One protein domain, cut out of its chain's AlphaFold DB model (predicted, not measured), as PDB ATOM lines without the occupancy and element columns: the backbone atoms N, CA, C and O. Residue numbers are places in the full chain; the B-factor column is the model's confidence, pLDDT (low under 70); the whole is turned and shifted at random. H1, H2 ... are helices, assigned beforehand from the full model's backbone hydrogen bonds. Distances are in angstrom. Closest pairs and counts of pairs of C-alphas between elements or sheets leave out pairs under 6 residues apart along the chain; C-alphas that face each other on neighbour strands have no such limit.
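AT A GLANCE: This is residues 79 to 196 of the 197 residues of an uncharacterized protein of Gibberella moniliformis (strain M3125 / FGSC 7600) (UniProt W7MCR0). What is the picture? Long H2 stands on one side and H3 nearer the middle, with H1 toward one end, H6 toward the other, and H4 and H5 beyond H3. What builds it? The 118 printed residues hold six named helices, H1 to H6, and no named strand: all helix, though under half, 53, are in named elements. It is compact, radius of gyration of the C-alphas 15.2 A, spans 48 by 33 by 21 A.

IN THESE COORDINATES: Where are the helices? H1 is residues 105 to 109, H2 117 to 133 over 24.2 A, H3 145 to 156 over 16.1 A, H4 161 to 166, H5 168 to 172, H6 189 to 196. Where do they begin and end? C-alpha 105 is at (-42.600, -2.479, -15.343), C-alpha 196 at (-46.865, 17.445, -4.853).

HOW THE PARTS SIT: What touches H3? H6 only just does, with 3 pairs of C-alphas within 8 A, through H3's residues 155 to 156 alone; the closest C-alphas, Thr 155 and Leu 189, are 4.9 A apart. Are backbones bonded? Every O i to N i+4 pair is within hydrogen-bond range in H1, H2, H3 and H6; H4 has 1 of 2, H5 0 of 1 but 1 of 2 O i to N i+3.

THE WHOLE: Any cut? The printed part has no cut; links H2 to H3 and H5 to H6 are long. Where is confidence low? pLDDT is under 70 at residues 140 to 141 and 183 to 185.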
ATOM      1  N   LEU A  79     -66.061   4.603 -15.734       91.81
ATOM      2  CA  LEU A  79     -64.955   4.260 -16.611       91.81
ATOM      3  C   LEU A  79     -65.451   4.281 -18.056       91.81
ATOM      4  O   LEU A  79     -66.496   3.700 -18.360       91.81
ATOM      5  N   ALA A  80     -64.713   4.959 -18.921       91.31
ATOM      6  CA  ALA A  80     -64.964   5.039 -20.349       91.31
ATOM      7  C   ALA A  80     -63.770   4.495 -21.142       91.31
ATOM      8  O   ALA A  80     -62.782   4.052 -20.565       91.31
ATOM      9  N   ASP A  81     -63.909   4.531 -22.466       88.88
ATOM     10  CA  ASP A  81     -62.906   4.098 -23.438       88.88
ATOM     11  C   ASP A  81     -62.383   2.669 -23.219       88.88
ATOM     12  O   ASP A  81     -61.270   2.410 -22.771       88.88
ATOM     13  N   PHE A  82     -63.222   1.702 -23.588       90.62
ATOM     14  CA  PHE A  82     -62.854   0.287 -23.616       90.62
ATOM     15  C   PHE A  82     -62.245  -0.122 -24.969       90.62
ATOM     16  O   PHE A  82     -62.237  -1.311 -25.293       90.62
ATOM     17  N   GLY A  83     -61.749   0.825 -25.780       88.81
ATOM     18  CA  GLY A  83     -61.221   0.552 -27.123       88.81
ATOM     19  C   GLY A  83     -60.014  -0.389 -27.131       88.81
ATOM     20  O   GLY A  83     -59.776  -1.099 -28.110       88.81
ATOM     21  N   THR A  84     -59.285  -0.447 -26.018       87.38
ATOM     22  CA  THR A  84     -58.156  -1.357 -25.817       87.38
ATOM     23  C   THR A  84     -58.490  -2.520 -24.884       87.38
ATOM     24  O   THR A  84     -57.663  -3.414 -24.736       87.38
ATOM     25  N   ALA A  85     -59.686  -2.572 -24.292       89.50
ATOM     26  CA  ALA A  85     -60.016  -3.563 -23.277       89.50
ATOM     27  C   ALA A  85     -60.025  -4.998 -23.827       89.50
ATOM     28  O   ALA A  85     -60.368  -5.260 -24.985       89.50
ATOM     29  N   PHE A  86     -59.668  -5.959 -22.980       86.62
ATOM     30  CA  PHE A  86     -59.638  -7.374 -23.343       86.62
ATOM     31  C   PHE A  86     -60.033  -8.263 -22.165       86.62
ATOM     32  O   PHE A  86     -60.015  -7.837 -21.017       86.62
ATOM     33  N   TYR A  87     -60.401  -9.510 -22.445       87.38
ATOM     34  CA  TYR A  87     -60.638 -10.519 -21.415       87.38
ATOM     35  C   TYR A  87     -59.360 -11.346 -21.245       87.38
ATOM     36  O   TYR A  87     -59.056 -12.122 -22.158       87.38
ATOM     37  N   PRO A  88     -58.617 -11.214 -20.128       82.81
ATOM     38  CA  PRO A  88     -57.362 -11.947 -19.935       82.81
ATOM     39  C   PRO A  88     -57.540 -13.468 -20.034       82.81
ATOM     40  O   PRO A  88     -56.688 -14.154 -20.586       82.81
ATOM     41  N   ASP A  89     -58.702 -13.971 -19.603       84.69
ATOM     42  CA  ASP A  89     -59.068 -15.393 -19.662       84.69
ATOM     43  C   ASP A  89     -59.282 -15.920 -21.095       84.69
ATOM     44  O   ASP A  89     -59.280 -17.130 -21.315       84.69
ATOM     45  N   LEU A  90     -59.512 -15.037 -22.073       86.75
ATOM     46  CA  LEU A  90     -59.817 -15.410 -23.463       86.75
ATOM     47  C   LEU A  90     -58.732 -15.012 -24.459       86.75
ATOM     48  O   LEU A  90     -58.625 -15.619 -25.524       86.75
ATOM     49  N   LYS A  91     -57.969 -13.958 -24.166       87.12
ATOM     50  CA  LYS A  91     -57.000 -13.387 -25.098       87.12
ATOM     51  C   LYS A  91     -55.732 -12.999 -24.358       87.12
ATOM     52  O   LYS A  91     -55.743 -12.107 -23.517       87.12
ATOM     53  N   LEU A  92     -54.625 -13.625 -24.749       88.94
ATOM     54  CA  LEU A  92     -53.304 -13.226 -24.287       88.94
ATOM     55  C   LEU A  92     -52.919 -11.879 -24.902       88.94
ATOM     56  O   LEU A  92     -53.152 -11.628 -26.089       88.94
ATOM     57  N   ARG A  93     -52.290 -11.030 -24.095       86.44
ATOM     58  CA  ARG A  93     -51.757  -9.740 -24.519       86.44
ATOM     59  C   ARG A  93     -50.399  -9.530 -23.884       86.44
ATOM     60  O   ARG A  93     -50.297  -9.588 -22.674       86.44
ATOM     61  N   PHE A  94     -49.388  -9.239 -24.687       86.19
ATOM     62  CA  PHE A  94     -48.002  -9.155 -24.219       86.19
ATOM     63  C   PHE A  94     -47.478  -7.715 -24.096       86.19
ATOM     64  O   PHE A  94     -46.419  -7.493 -23.531       86.19
ATOM     65  N   GLY A  95     -48.217  -6.727 -24.616       82.62
ATOM     66  CA  GLY A  95     -47.815  -5.319 -24.613       82.62
ATOM     67  C   GLY A  95     -48.871  -4.401 -24.005       82.62
ATOM     68  O   GLY A  95     -50.078  -4.640 -24.154       82.62
ATOM     69  N   SER A  96     -48.404  -3.340 -23.347       84.44
ATOM     70  CA  SER A  96     -49.265  -2.298 -22.790       84.44
ATOM     71  C   SER A  96     -49.644  -1.272 -23.858       84.44
ATOM     72  O   SER A  96     -48.817  -0.916 -24.695       84.44
ATOM     73  N   SER A  97     -50.880  -0.776 -23.816       84.38
ATOM     74  CA  SER A  97     -51.300   0.378 -24.630       84.38
ATOM     75  C   SER A  97     -51.219   1.703 -23.881       84.38
ATOM     76  O   SER A  97     -51.505   2.747 -24.452       84.38
ATOM     77  N   THR A  98     -50.789   1.665 -22.625       85.44
ATOM     78  CA  THR A  98     -50.668   2.844 -21.775       85.44
ATOM     79  C   THR A  98     -49.537   3.753 -22.253       85.44
ATOM     80  O   THR A  98     -48.498   3.244 -22.690       85.44
ATOM     81  N   PRO A  99     -49.636   5.077 -22.053       85.06
ATOM     82  CA  PRO A  99     -48.518   5.987 -22.267       85.06
ATOM     83  C   PRO A  99     -47.248   5.533 -21.532       85.06
ATOM     84  O   PRO A  99     -47.326   5.013 -20.419       85.06
ATOM     85  N   LEU A 100     -46.080   5.802 -22.122       87.12
ATOM     86  CA  LEU A 100     -44.766   5.336 -21.655       87.12
ATOM     87  C   LEU A 100     -44.545   5.518 -20.139       87.12
ATOM     88  O   LEU A 100     -44.187   4.573 -19.445       87.12
ATOM     89  N   GLY A 101     -44.848   6.701 -19.598       87.06
ATOM     90  CA  GLY A 101     -44.684   7.004 -18.169       87.06
ATOM     91  C   GLY A 101     -45.699   6.375 -17.212       87.06
ATOM     92  O   GLY A 101     -45.640   6.625 -16.013       87.06
ATOM     93  N   LYS A 102     -46.660   5.606 -17.721       89.00
ATOM     94  CA  LYS A 102     -47.631   4.835 -16.931       89.00
ATOM     95  C   LYS A 102     -47.517   3.340 -17.214       89.00
ATOM     96  O   LYS A 102     -48.275   2.564 -16.647       89.00
ATOM     97  N   CYS A 103     -46.592   2.943 -18.086       90.12
ATOM     98  CA  CYS A 103     -46.417   1.555 -18.459       90.12
ATOM     99  C   CYS A 103     -45.976   0.740 -17.235       90.12
ATOM    100  O   CYS A 103     -45.048   1.163 -16.531       90.12
ATOM    101  N   PRO A 104     -46.637  -0.394 -16.950       92.94
ATOM    102  CA  PRO A 104     -46.230  -1.259 -15.856       92.94
ATOM    103  C   PRO A 104     -44.844  -1.863 -16.149       92.94
ATOM    104  O   PRO A 104     -44.533  -2.152 -17.310       92.94
ATOM    105  N   PRO A 105     -43.979  -2.038 -15.135       94.50
ATOM    106  CA  PRO A 105     -42.600  -2.479 -15.343       94.50
ATOM    107  C   PRO A 105     -42.508  -3.867 -15.998       94.50
ATOM    108  O   PRO A 105     -41.604  -4.096 -16.806       94.50
ATOM    109  N   GLU A 106     -43.459  -4.773 -15.740       94.44
ATOM    110  CA  GLU A 106     -43.494  -6.100 -16.364       94.44
ATOM    111  C   GLU A 106     -43.633  -6.041 -17.893       94.44
ATOM    112  O   GLU A 106     -43.064  -6.884 -18.581       94.44
ATOM    113  N   ALA A 107     -44.280  -5.010 -18.453       92.81
ATOM    114  CA  ALA A 107     -44.394  -4.858 -19.907       92.81
ATOM    115  C   ALA A 107     -43.024  -4.677 -20.581       92.81
ATOM    116  O   ALA A 107     -42.853  -5.025 -21.749       92.81
ATOM    117  N   ARG A 108     -42.039  -4.155 -19.837       93.44
ATOM    118  CA  ARG A 108     -40.653  -4.023 -20.284       93.44
ATOM    119  C   ARG A 108     -39.826  -5.268 -19.961       93.44
ATOM    120  O   ARG A 108     -39.061  -5.735 -20.803       93.44
ATOM    121  N   PHE A 109     -39.910  -5.764 -18.727       95.12
ATOM    122  CA  PHE A 109     -38.979  -6.781 -18.216       95.12
ATOM    123  C   PHE A 109     -39.430  -8.231 -18.436       95.12
ATOM    124  O   PHE A 109     -38.604  -9.153 -18.360       95.12
ATOM    125  N   GLU A 110     -40.704  -8.425 -18.763       94.50
ATOM    126  CA  GLU A 110     -41.339  -9.713 -19.036       94.50
ATOM    127  C   GLU A 110     -42.182  -9.677 -20.328       94.50
ATOM    128  O   GLU A 110     -43.362 -10.022 -20.317       94.50
ATOM    129  N   PRO A 111     -41.596  -9.321 -21.489       92.25
ATOM    130  CA  PRO A 111     -42.348  -9.108 -22.733       92.25
ATOM    131  C   PRO A 111     -42.987 -10.385 -23.308       92.25
ATOM    132  O   PRO A 111     -43.765 -10.329 -24.255       92.25
ATOM    133  N   THR A 112     -42.631 -11.553 -22.776       92.88
ATOM    134  CA  THR A 112     -43.204 -12.856 -23.143       92.88
ATOM    135  C   THR A 112     -44.249 -13.342 -22.141       92.88
ATOM    136  O   THR A 112     -44.843 -14.396 -22.362       92.88
ATOM    137  N   THR A 113     -44.472 -12.612 -21.048       91.81
ATOM    138  CA  THR A 113     -45.525 -12.897 -20.072       91.81
ATOM    139  C   THR A 113     -46.768 -12.093 -20.460       91.81
ATOM    140  O   THR A 113     -46.669 -10.887 -20.689       91.81
ATOM    141  N   PRO A 114     -47.953 -12.716 -20.575       91.50
ATOM    142  CA  PRO A 114     -49.179 -11.972 -20.812       91.50
ATOM    143  C   PRO A 114     -49.473 -11.004 -19.659       91.50
ATOM    144  O   PRO A 114     -49.412 -11.386 -18.492       91.50
ATOM    145  N   LEU A 115     -49.858  -9.773 -19.991       89.56
ATOM    146  CA  LEU A 115     -50.369  -8.808 -19.030       89.56
ATOM    147  C   LEU A 115     -51.613  -9.358 -18.336       89.56
ATOM    148  O   LEU A 115     -52.499  -9.951 -18.957       89.56
ATOM    149  N   SER A 116     -51.672  -9.103 -17.037       87.81
ATOM    150  CA  SER A 116     -52.776  -9.481 -16.166       87.81
ATOM    151  C   SER A 116     -53.440  -8.234 -15.575       87.81
ATOM    152  O   SER A 116     -53.043  -7.104 -15.865       87.81
ATOM    153  N   PHE A 117     -54.408  -8.428 -14.679       90.38
ATOM    154  CA  PHE A 117     -55.010  -7.337 -13.909       90.38
ATOM    155  C   PHE A 117     -53.990  -6.516 -13.088       90.38
ATOM    156  O   PHE A 117     -54.302  -5.391 -12.702       90.38
ATOM    157  N   SER A 118     -52.768  -7.016 -12.847       91.81
ATOM    158  CA  SER A 118     -51.679  -6.241 -12.220       91.81
ATOM    159  C   SER A 118     -51.357  -4.949 -12.975       91.81
ATOM    160  O   SER A 118     -51.157  -3.907 -12.350       91.81
ATOM    161  N   ALA A 119     -51.393  -4.992 -14.310       91.62
ATOM    162  CA  ALA A 119     -51.144  -3.840 -15.169       91.62
ATOM    163  C   ALA A 119     -52.208  -2.741 -14.980       91.62
ATOM    164  O   ALA A 119     -51.898  -1.546 -14.956       91.62
ATOM    165  N   ASP A 120     -53.468  -3.141 -14.787       91.56
ATOM    166  CA  ASP A 120     -54.561  -2.211 -14.496       91.56
ATOM    167  C   ASP A 120     -54.418  -1.602 -13.095       91.56
ATOM    168  O   ASP A 120     -54.652  -0.412 -12.909       91.56
ATOM    169  N   ILE A 121     -53.985  -2.384 -12.101       93.81
ATOM    170  CA  ILE A 121     -53.736  -1.872 -10.744       93.81
ATOM    171  C   ILE A 121     -52.608  -0.833 -10.757       93.81
ATOM    172  O   ILE A 121     -52.734   0.217 -10.124       93.81
ATOM    173  N   TRP A 122     -51.534  -1.089 -11.508       94.25
ATOM    174  CA  TRP A 122     -50.430  -0.143 -11.679       94.25
ATOM    175  C   TRP A 122     -50.917   1.194 -12.251       94.25
ATOM    176  O   TRP A 122     -50.681   2.263 -11.685       94.25
ATOM    177  N   THR A 123     -51.667   1.145 -13.348       93.00
ATOM    178  CA  THR A 123     -52.192   2.352 -14.000       93.00
ATOM    179  C   THR A 123     -53.266   3.070 -13.182       93.00
ATOM    180  O   THR A 123     -53.294   4.304 -13.143       93.00
ATOM    181  N   LEU A 124     -54.078   2.331 -12.426       93.31
ATOM    182  CA  LEU A 124     -54.998   2.894 -11.440       93.31
ATOM    183  C   LEU A 124     -54.253   3.643 -10.324       93.31
ATOM    184  O   LEU A 124     -54.686   4.728  -9.936       93.31
ATOM    185  N   ALA A 125     -53.122   3.126  -9.836       93.81
ATOM    186  CA  ALA A 125     -52.315   3.815  -8.827       93.81
ATOM    187  C   ALA A 125     -51.784   5.163  -9.347       93.81
ATOM    188  O   ALA A 125     -51.870   6.171  -8.643       93.81
ATOM    189  N   HIS A 126     -51.335   5.218 -10.608       92.69
ATOM    190  CA  HIS A 126     -50.982   6.477 -11.277       92.69
ATOM    191  C   HIS A 126     -52.158   7.462 -11.339       92.69
ATOM    192  O   HIS A 126     -51.961   8.661 -11.132       92.69
ATOM    193  N   ALA A 127     -53.373   6.980 -11.619       92.06
ATOM    194  CA  ALA A 127     -54.569   7.816 -11.649       92.06
ATOM    195  C   ALA A 127     -54.913   8.368 -10.256       92.06
ATOM    196  O   ALA A 127     -55.086   9.576 -10.108       92.06
ATOM    197  N   ILE A 128     -54.939   7.518  -9.226       92.31
ATOM    198  CA  ILE A 128     -55.213   7.925  -7.837       92.31
ATOM    199  C   ILE A 128     -54.200   8.974  -7.377       92.31
ATOM    200  O   ILE A 128     -54.588  10.015  -6.850       92.31
ATOM    201  N   TRP A 129     -52.912   8.733  -7.618       91.94
ATOM    202  CA  TRP A 129     -51.865   9.686  -7.272       91.94
ATOM    203  C   TRP A 129     -52.073  11.040  -7.946       91.94
ATOM    204  O   TRP A 129     -51.979  12.070  -7.290       91.94
ATOM    205  N   ALA A 130     -52.400  11.048  -9.239       90.00
ATOM    206  CA  ALA A 130     -52.609  12.288  -9.974       90.00
ATOM    207  C   ALA A 130     -53.805  13.100  -9.453       90.00
ATOM    208  O   ALA A 130     -53.742  14.326  -9.453       90.00
ATOM    209  N   VAL A 131     -54.860  12.441  -8.959       89.12
ATOM    210  CA  VAL A 131     -55.969  13.133  -8.278       89.12
ATOM    211  C   VAL A 131     -55.522  13.694  -6.929       89.12
ATOM    212  O   VAL A 131     -55.813  14.845  -6.622       89.12
ATOM    213  N   MET A 132     -54.822  12.892  -6.124       88.50
ATOM    214  CA  MET A 132     -54.490  13.245  -4.739       88.50
ATOM    215  C   MET A 132     -53.342  14.254  -4.625       88.50
ATOM    216  O   MET A 132     -53.366  15.107  -3.745       88.50
ATOM    217  N   GLY A 133     -52.333  14.140  -5.488       84.88
ATOM    218  CA  GLY A 133     -51.133  14.974  -5.488       84.88
ATOM    219  C   GLY A 133     -51.114  16.037  -6.583       84.88
ATOM    220  O   GLY A 133     -50.139  16.762  -6.683       84.88
ATOM    221  N   LEU A 134     -52.125  16.121  -7.457       84.06
ATOM    222  CA  LEU A 134     -52.175  17.094  -8.569       84.06
ATOM    223  C   LEU A 134     -50.935  17.074  -9.497       84.06
ATOM    224  O   LEU A 134     -50.681  18.020 -10.244       84.06
ATOM    225  N   ARG A 135     -50.159  15.986  -9.463       84.38
ATOM    226  CA  ARG A 135     -48.928  15.749 -10.228       84.38
ATOM    227  C   ARG A 135     -48.825  14.280 -10.607       84.38
ATOM    228  O   ARG A 135     -49.484  13.432 -10.019       84.38
ATOM    229  N   THR A 136     -47.998  13.948 -11.589       86.50
ATOM    230  CA  THR A 136     -47.698  12.554 -11.940       86.50
ATOM    231  C   THR A 136     -46.740  11.920 -10.926       86.50
ATOM    232  O   THR A 136     -45.962  12.626 -10.293       86.50
ATOM    233  N   ILE A 137     -46.781  10.588 -10.777       87.62
ATOM    234  CA  ILE A 137     -45.826   9.846  -9.921       87.62
ATOM    235  C   ILE A 137     -44.385  10.075 -10.409       87.62
ATOM    236  O   ILE A 137     -43.484  10.367  -9.624       87.62
ATOM    237  N   PHE A 138     -44.179   9.965 -11.722       88.12
ATOM    238  CA  PHE A 138     -42.889  10.186 -12.374       88.12
ATOM    239  C   PHE A 138     -42.788  11.601 -12.941       88.12
ATOM    240  O   PHE A 138     -43.809  12.238 -13.221       88.12
ATOM    241  N   GLY A 139     -41.560  12.080 -13.126       75.62
ATOM    242  CA  GLY A 139     -41.273  13.396 -13.688       75.62
ATOM    243  C   GLY A 139     -41.761  13.581 -15.132       75.62
ATOM    244  O   GLY A 139     -42.157  12.644 -15.820       75.62
ATOM    245  N   SER A 140     -41.725  14.827 -15.609       64.81
ATOM    246  CA  SER A 140     -42.304  15.223 -16.903       64.81
ATOM    247  C   SER A 140     -41.467  14.841 -18.135       64.81
ATOM    248  O   SER A 140     -41.977  14.900 -19.251       64.81
ATOM    249  N   PHE A 141     -40.202  14.444 -17.964       67.19
ATOM    250  CA  PHE A 141     -39.261  14.194 -19.067       67.19
ATOM    251  C   PHE A 141     -38.963  12.701 -19.253       67.19
ATOM    252  O   PHE A 141     -37.855  12.226 -19.021       67.19
ATOM    253  N   LEU A 142     -39.972  11.956 -19.706       78.19
ATOM    254  CA  LEU A 142     -39.887  10.514 -19.959       78.19
ATOM    255  C   LEU A 142     -39.733  10.247 -21.459       78.19
ATOM    256  O   LEU A 142     -40.685   9.880 -22.141       78.19
ATOM    257  N   ILE A 143     -38.527  10.488 -21.971       82.56
ATOM    258  CA  ILE A 143     -38.215  10.409 -23.410       82.56
ATOM    259  C   ILE A 143     -37.917   8.961 -23.841       82.56
ATOM    260  O   ILE A 143     -38.060   8.614 -25.011       82.56
ATOM    261  N   SER A 144     -37.518   8.099 -22.903       91.06
ATOM    262  CA  SER A 144     -37.176   6.699 -23.167       91.06
ATOM    263  C   SER A 144     -37.633   5.770 -22.046       91.06
ATOM    264  O   SER A 144     -37.836   6.204 -20.910       91.06
ATOM    265  N   GLU A 145     -37.733   4.472 -22.341       92.06
ATOM    266  CA  GLU A 145     -37.991   3.437 -21.331       92.06
ATOM    267  C   GLU A 145     -36.943   3.462 -20.210       92.06
ATOM    268  O   GLU A 145     -37.281   3.253 -19.050       92.06
ATOM    269  N   ASP A 146     -35.677   3.769 -20.524       94.06
ATOM    270  CA  ASP A 146     -34.612   3.922 -19.526       94.06
ATOM    271  C   ASP A 146     -34.893   5.058 -18.541       94.06
ATOM    272  O   ASP A 146     -34.635   4.889 -17.351       94.06
ATOM    273  N   ASN A 147     -35.459   6.177 -19.005       92.12
ATOM    274  CA  ASN A 147     -35.861   7.266 -18.112       92.12
ATOM    275  C   ASN A 147     -37.020   6.841 -17.205       92.12
ATOM    276  O   ASN A 147     -36.997   7.134 -16.017       92.12
ATOM    277  N   VAL A 148     -38.002   6.103 -17.737       93.25
ATOM    278  CA  VAL A 148     -39.112   5.574 -16.924       93.25
ATOM    279  C   VAL A 148     -38.599   4.614 -15.861       93.25
ATOM    280  O   VAL A 148     -38.981   4.722 -14.703       93.25
ATOM    281  N   THR A 149     -37.720   3.688 -16.231       94.44
ATOM    282  CA  THR A 149     -37.166   2.717 -15.286       94.44
ATOM    283  C   THR A 149     -36.290   3.379 -14.227       94.44
ATOM    284  O   THR A 149     -36.359   2.987 -13.066       94.44
ATOM    285  N   GLN A 150     -35.511   4.403 -14.577       92.94
ATOM    286  CA  GLN A 150     -34.783   5.181 -13.575       92.94
ATOM    287  C   GLN A 150     -35.740   5.875 -12.597       92.94
ATOM    288  O   GLN A 150     -35.547   5.754 -11.391       92.94
ATOM    289  N   GLU A 151     -36.810   6.508 -13.076       92.00
ATOM    290  CA  GLU A 151     -37.829   7.114 -12.207       92.00
ATOM    291  C   GLU A 151     -38.562   6.079 -11.336       92.00
ATOM    292  O   GLU A 151     -38.846   6.351 -10.167       92.00
ATOM    293  N   GLN A 152     -38.829   4.876 -11.857       93.50
ATOM    294  CA  GLN A 152     -39.370   3.758 -11.074       93.50
ATOM    295  C   GLN A 152     -38.429   3.385  -9.924       93.50
ATOM    296  O   GLN A 152     -38.890   3.214  -8.798       93.50
ATOM    297  N   VAL A 153     -37.123   3.299 -10.188       93.25
ATOM    298  CA  VAL A 153     -36.116   2.955  -9.173       93.25
ATOM    299  C   VAL A 153     -35.953   4.066  -8.141       93.25
ATOM    300  O   VAL A 153     -35.882   3.782  -6.947       93.25
ATOM    301  N   ASP A 154     -35.973   5.325  -8.565       90.81
ATOM    302  CA  ASP A 154     -35.907   6.470  -7.649       90.81
ATOM    303  C   ASP A 154     -37.121   6.541  -6.730       90.81
ATOM    304  O   ASP A 154     -37.002   6.881  -5.552       90.81
ATOM    305  N   THR A 155     -38.288   6.183  -7.264       91.12
ATOM    306  CA  THR A 155     -39.556   6.252  -6.540       91.12
ATOM    307  C   THR A 155     -39.741   5.062  -5.598       91.12
ATOM    308  O   THR A 155     -40.114   5.255  -4.438       91.12
ATOM    309  N   PHE A 156     -39.496   3.840  -6.083       92.00
ATOM    310  CA  PHE A 156     -39.867   2.588  -5.407       92.00
ATOM    311  C   PHE A 156     -38.674   1.773  -4.892       92.00
ATOM    312  O   PHE A 156     -38.864   0.825  -4.132       92.00
ATOM    313  N   GLY A 157     -37.450   2.144  -5.261       91.50
ATOM    314  CA  GLY A 157     -36.234   1.408  -4.937       91.50
ATOM    315  C   GLY A 157     -35.806   0.424  -6.028       91.50
ATOM    316  O   GLY A 157     -36.404   0.320  -7.098       91.50
ATOM    317  N   ARG A 158     -34.712  -0.295  -5.755       93.31
ATOM    318  CA  ARG A 158     -34.079  -1.214  -6.709       93.31
ATOM    319  C   ARG A 158     -35.057  -2.298  -7.175       93.31
ATOM    320  O   ARG A 158     -35.768  -2.895  -6.371       93.31
ATOM    321  N   LEU A 159     -35.034  -2.577  -8.479       95.62
ATOM    322  CA  LEU A 159     -35.818  -3.650  -9.092       95.62
ATOM    323  C   LEU A 159     -35.410  -5.036  -8.552       95.62
ATOM    324  O   LEU A 159     -34.278  -5.202  -8.082       95.62
ATOM    325  N   PRO A 160     -36.276  -6.058  -8.699       96.12
ATOM    326  CA  PRO A 160     -35.886  -7.454  -8.506       96.12
ATOM    327  C   PRO A 160     -34.651  -7.824  -9.340       96.12
ATOM    328  O   PRO A 160     -34.483  -7.315 -10.449       96.12
ATOM    329  N   ASP A 161     -33.806  -8.735  -8.847       95.88
ATOM    330  CA  ASP A 161     -32.513  -9.076  -9.472       95.88
ATOM    331  C   ASP A 161     -32.629  -9.485 -10.950       95.88
ATOM    332  O   ASP A 161     -31.816  -9.083 -11.792       95.88
ATOM    333  N   GLU A 162     -33.676 -10.234 -11.296       95.88
ATOM    334  CA  GLU A 162     -33.942 -10.653 -12.675       95.88
ATOM    335  C   GLU A 162     -34.203  -9.469 -13.612       95.88
ATOM    336  O   GLU A 162     -33.780  -9.479 -14.764       95.88
ATOM    337  N   TRP A 163     -34.890  -8.433 -13.133       96.75
ATOM    338  CA  TRP A 163     -35.183  -7.230 -13.914       96.75
ATOM    339  C   TRP A 163     -33.991  -6.265 -13.899       96.75
ATOM    340  O   TRP A 163     -33.637  -5.695 -14.932       96.75
ATOM    341  N   TRP A 164     -33.315  -6.143 -12.753       96.31
ATOM    342  CA  TRP A 164     -32.117  -5.323 -12.578       96.31
ATOM    343  C   TRP A 164     -30.999  -5.732 -13.540       96.31
ATOM    344  O   TRP A 164     -30.429  -4.893 -14.238       96.31
ATOM    345  N   SER A 165     -30.731  -7.034 -13.639       94.81
ATOM    346  CA  SER A 165     -29.703  -7.579 -14.530       94.81
ATOM    347  C   SER A 165     -30.008  -7.349 -16.017       94.81
ATOM    348  O   SER A 165     -29.081  -7.066 -16.778       94.81
ATOM    349  N   LYS A 166     -31.290  -7.381 -16.420       95.62
ATOM    350  CA  LYS A 166     -31.755  -7.091 -17.793       95.62
ATOM    351  C   LYS A 166     -31.623  -5.614 -18.180       95.62
ATOM    352  O   LYS A 166     -31.597  -5.289 -19.369       95.62
ATOM    353  N   TRP A 167     -31.539  -4.700 -17.212       95.94
ATOM    354  CA  TRP A 167     -31.426  -3.273 -17.492       95.94
ATOM    355  C   TRP A 167     -29.969  -2.849 -17.734       95.94
ATOM    356  O   TRP A 167     -29.241  -2.484 -16.811       95.94
ATOM    357  N   ASN A 168     -29.528  -2.867 -18.995       94.00
ATOM    358  CA  ASN A 168     -28.142  -2.539 -19.367       94.00
ATOM    359  C   ASN A 168     -27.752  -1.078 -19.079       94.00
ATOM    360  O   ASN A 168     -26.617  -0.798 -18.696       94.00
ATOM    361  N   ALA A 169     -28.684  -0.138 -19.253       94.50
ATOM    362  CA  ALA A 169     -28.418   1.287 -19.064       94.50
ATOM    363  C   ALA A 169     -28.393   1.718 -17.586       94.50
ATOM    364  O   ALA A 169     -28.042   2.867 -17.314       94.50
ATOM    365  N   ARG A 170     -28.697   0.818 -16.632       93.75
ATOM    366  CA  ARG A 170     -28.738   1.113 -15.185       93.75
ATOM    367  C   ARG A 170     -27.476   1.800 -14.676       93.75
ATOM    368  O   ARG A 170     -27.544   2.718 -13.865       93.75
ATOM    369  N   SER A 171     -26.324   1.409 -15.222       93.06
ATOM    370  CA  SER A 171     -25.005   1.907 -14.832       93.06
ATOM    371  C   SER A 171     -24.783   3.382 -15.173       93.06
ATOM    372  O   SER A 171     -23.793   3.960 -14.731       93.06
ATOM    373  N   ARG A 172     -25.679   4.029 -15.929       91.94
ATOM    374  CA  ARG A 172     -25.652   5.486 -16.115       91.94
ATOM    375  C   ARG A 172     -26.007   6.234 -14.827       91.94
ATOM    376  O   ARG A 172     -25.459   7.308 -14.606       91.94
ATOM    377  N   TRP A 173     -26.863   5.654 -13.984       90.62
ATOM    378  CA  TRP A 173     -27.407   6.302 -12.783       90.62
ATOM    379  C   TRP A 173     -27.037   5.584 -11.488       90.62
ATOM    380  O   TRP A 173     -26.809   6.240 -10.479       90.62
ATOM    381  N   PHE A 174     -26.915   4.255 -11.516       92.06
ATOM    382  CA  PHE A 174     -26.803   3.438 -10.310       92.06
ATOM    383  C   PHE A 174     -25.518   2.607 -10.257       92.06
ATOM    384  O   PHE A 174     -24.944   2.216 -11.281       92.06
ATOM    385  N   MET A 175     -25.077   2.334  -9.033       89.75
ATOM    386  CA  MET A 175     -24.136   1.279  -8.664       89.75
ATOM    387  C   MET A 175     -24.852  -0.083  -8.674       89.75
ATOM    388  O   MET A 175     -26.078  -0.147  -8.750       89.75
ATOM    389  N   GLU A 176     -24.113  -1.196  -8.624       88.62
ATOM    390  CA  GLU A 176     -24.715  -2.534  -8.788       88.62
ATOM    391  C   GLU A 176     -25.679  -2.914  -7.646       88.62
ATOM    392  O   GLU A 176     -26.656  -3.636  -7.865       88.62
ATOM    393  N   ASP A 177     -25.447  -2.361  -6.455       86.69
ATOM    394  CA  ASP A 177     -26.304  -2.477  -5.271       86.69
ATOM    395  C   ASP A 177     -27.563  -1.586  -5.325       86.69
ATOM    396  O   ASP A 177     -28.402  -1.652  -4.429       86.69
ATOM    397  N   GLY A 178     -27.731  -0.786  -6.385       84.69
ATOM    398  CA  GLY A 178     -28.852   0.137  -6.571       84.69
ATOM    399  C   GLY A 178     -28.659   1.518  -5.947       84.69
ATOM    400  O   GLY A 178     -29.576   2.333  -6.026       84.69
ATOM    401  N   CYS A 179     -27.500   1.812  -5.352       86.38
ATOM    402  CA  CYS A 179     -27.195   3.154  -4.859       86.38
ATOM    403  C   CYS A 179     -26.965   4.130  -6.023       86.38
ATOM    404  O   CYS A 179     -26.407   3.759  -7.057       86.38
ATOM    405  N   HIS A 180     -27.366   5.392  -5.859       87.25
ATOM    406  CA  HIS A 180     -27.123   6.436  -6.861       87.25
ATOM    407  C   HIS A 180     -25.637   6.727  -7.042       87.25
ATOM    408  O   HIS A 180     -24.854   6.706  -6.091       87.25
ATOM    409  N   LYS A 181     -25.250   7.067  -8.271       84.19
ATOM    410  CA  LYS A 181     -23.935   7.641  -8.557       84.19
ATOM    411  C   LYS A 181     -23.910   9.114  -8.144       84.19
ATOM    412  O   LYS A 181     -24.881   9.837  -8.345       84.19
ATOM    413  N   ASN A 182     -22.764   9.568  -7.635       76.94
ATOM    414  CA  ASN A 182     -22.478  10.975  -7.316       76.94
ATOM    415  C   ASN A 182     -23.414  11.612  -6.272       76.94
ATOM    416  O   ASN A 182     -23.789  12.772  -6.424       76.94
ATOM    417  N   ASP A 183     -23.806  10.859  -5.239       66.00
ATOM    418  CA  ASP A 183     -24.677  11.337  -4.152       66.00
ATOM    419  C   ASP A 183     -26.024  11.912  -4.633       66.00
ATOM    420  O   ASP A 183     -26.618  12.775  -3.982       66.00
ATOM    421  N   GLY A 184     -26.532  11.429  -5.775       64.31
ATOM    422  CA  GLY A 184     -27.894  11.723  -6.210       64.31
ATOM    423  C   GLY A 184     -28.878  11.399  -5.086       64.31
ATOM    424  O   GLY A 184     -28.839  10.306  -4.521       64.31
ATOM    425  N   CYS A 185     -29.732  12.359  -4.727       64.25
ATOM    426  CA  CYS A 185     -30.739  12.176  -3.688       64.25
ATOM    427  C   CYS A 185     -32.055  11.773  -4.365       64.25
ATOM    428  O   CYS A 185     -32.749  12.650  -4.885       64.25
ATOM    429  N   PRO A 186     -32.393  10.470  -4.438       71.81
ATOM    430  CA  PRO A 186     -33.633  10.050  -5.065       71.81
ATOM    431  C   PRO A 186     -34.816  10.577  -4.252       71.81
ATOM    432  O   PRO A 186     -34.894  10.382  -3.034       71.81
ATOM    433  N   GLU A 187     -35.771  11.210  -4.924       77.19
ATOM    434  CA  GLU A 187     -37.065  11.479  -4.311       77.19
ATOM    435  C   GLU A 187     -37.872  10.181  -4.265       77.19
ATOM    436  O   GLU A 187     -38.514   9.787  -5.241       77.19
ATOM    437  N   LYS A 188     -37.837   9.523  -3.102       87.00
ATOM    438  CA  LYS A 188     -38.701   8.378  -2.792       87.00
ATOM    439  C   LYS A 188     -40.174   8.770  -2.854       87.00
ATOM    440  O   LYS A 188     -40.515   9.946  -2.698       87.00
ATOM    441  N   LEU A 189     -41.046   7.773  -2.988       86.19
ATOM    442  CA  LEU A 189     -42.497   7.952  -3.055       86.19
ATOM    443  C   LEU A 189     -43.041   8.928  -1.993       86.19
ATOM    444  O   LEU A 189     -43.750   9.867  -2.338       86.19
ATOM    445  N   GLU A 190     -42.674   8.799  -0.716       85.50
ATOM    446  CA  GLU A 190     -43.180   9.701   0.332       85.50
ATOM    447  C   GLU A 190     -42.706  11.149   0.155       85.50
ATOM    448  O   GLU A 190     -43.443  12.087   0.467       85.50
ATOM    449  N   GLY A 191     -41.478  11.338  -0.334       83.75
ATOM    450  CA  GLY A 191     -40.924  12.654  -0.646       83.75
ATOM    451  C   GLY A 191     -41.682  13.309  -1.797       83.75
ATOM    452  O   GLY A 191     -42.119  14.451  -1.667       83.75
ATOM    453  N   ARG A 192     -41.936  12.541  -2.863       84.31
ATOM    454  CA  ARG A 192     -42.714  12.987  -4.027       84.31
ATOM    455  C   ARG A 192     -44.140  13.366  -3.663       84.31
ATOM    456  O   ARG A 192     -44.666  14.338  -4.192       84.31
ATOM    457  N   PHE A 193     -44.780  12.628  -2.754       83.38
ATOM    458  CA  PHE A 193     -46.145  12.957  -2.339       83.38
ATOM    459  C   PHE A 193     -46.179  14.309  -1.626       83.38
ATOM    460  O   PHE A 193     -46.998  15.163  -1.950       83.38
ATOM    461  N   LYS A 194     -45.242  14.526  -0.696       83.44
ATOM    462  CA  LYS A 194     -45.137  15.774   0.070       83.44
ATOM    463  C   LYS A 194     -44.779  16.986  -0.784       83.44
ATOM    464  O   LYS A 194     -45.191  18.077  -0.432       83.44
ATOM    465  N   SER A 195     -44.003  16.814  -1.854       82.19
ATOM    466  CA  SER A 195     -43.661  17.906  -2.779       82.19
ATOM    467  C   SER A 195     -44.762  18.204  -3.803       82.19
ATOM    468  O   SER A 195     -44.686  19.203  -4.521       82.19
ATOM    469  N   SER A 196     -45.766  17.328  -3.897       75.88
ATOM    470  CA  SER A 196     -46.865  17.445  -4.853       75.88
ATOM    471  C   SER A 196     -48.073  18.216  -4.303       75.88
ATOM    472  O   SER A 196     -48.803  18.811  -5.093       75.88
TER     473      SER A 196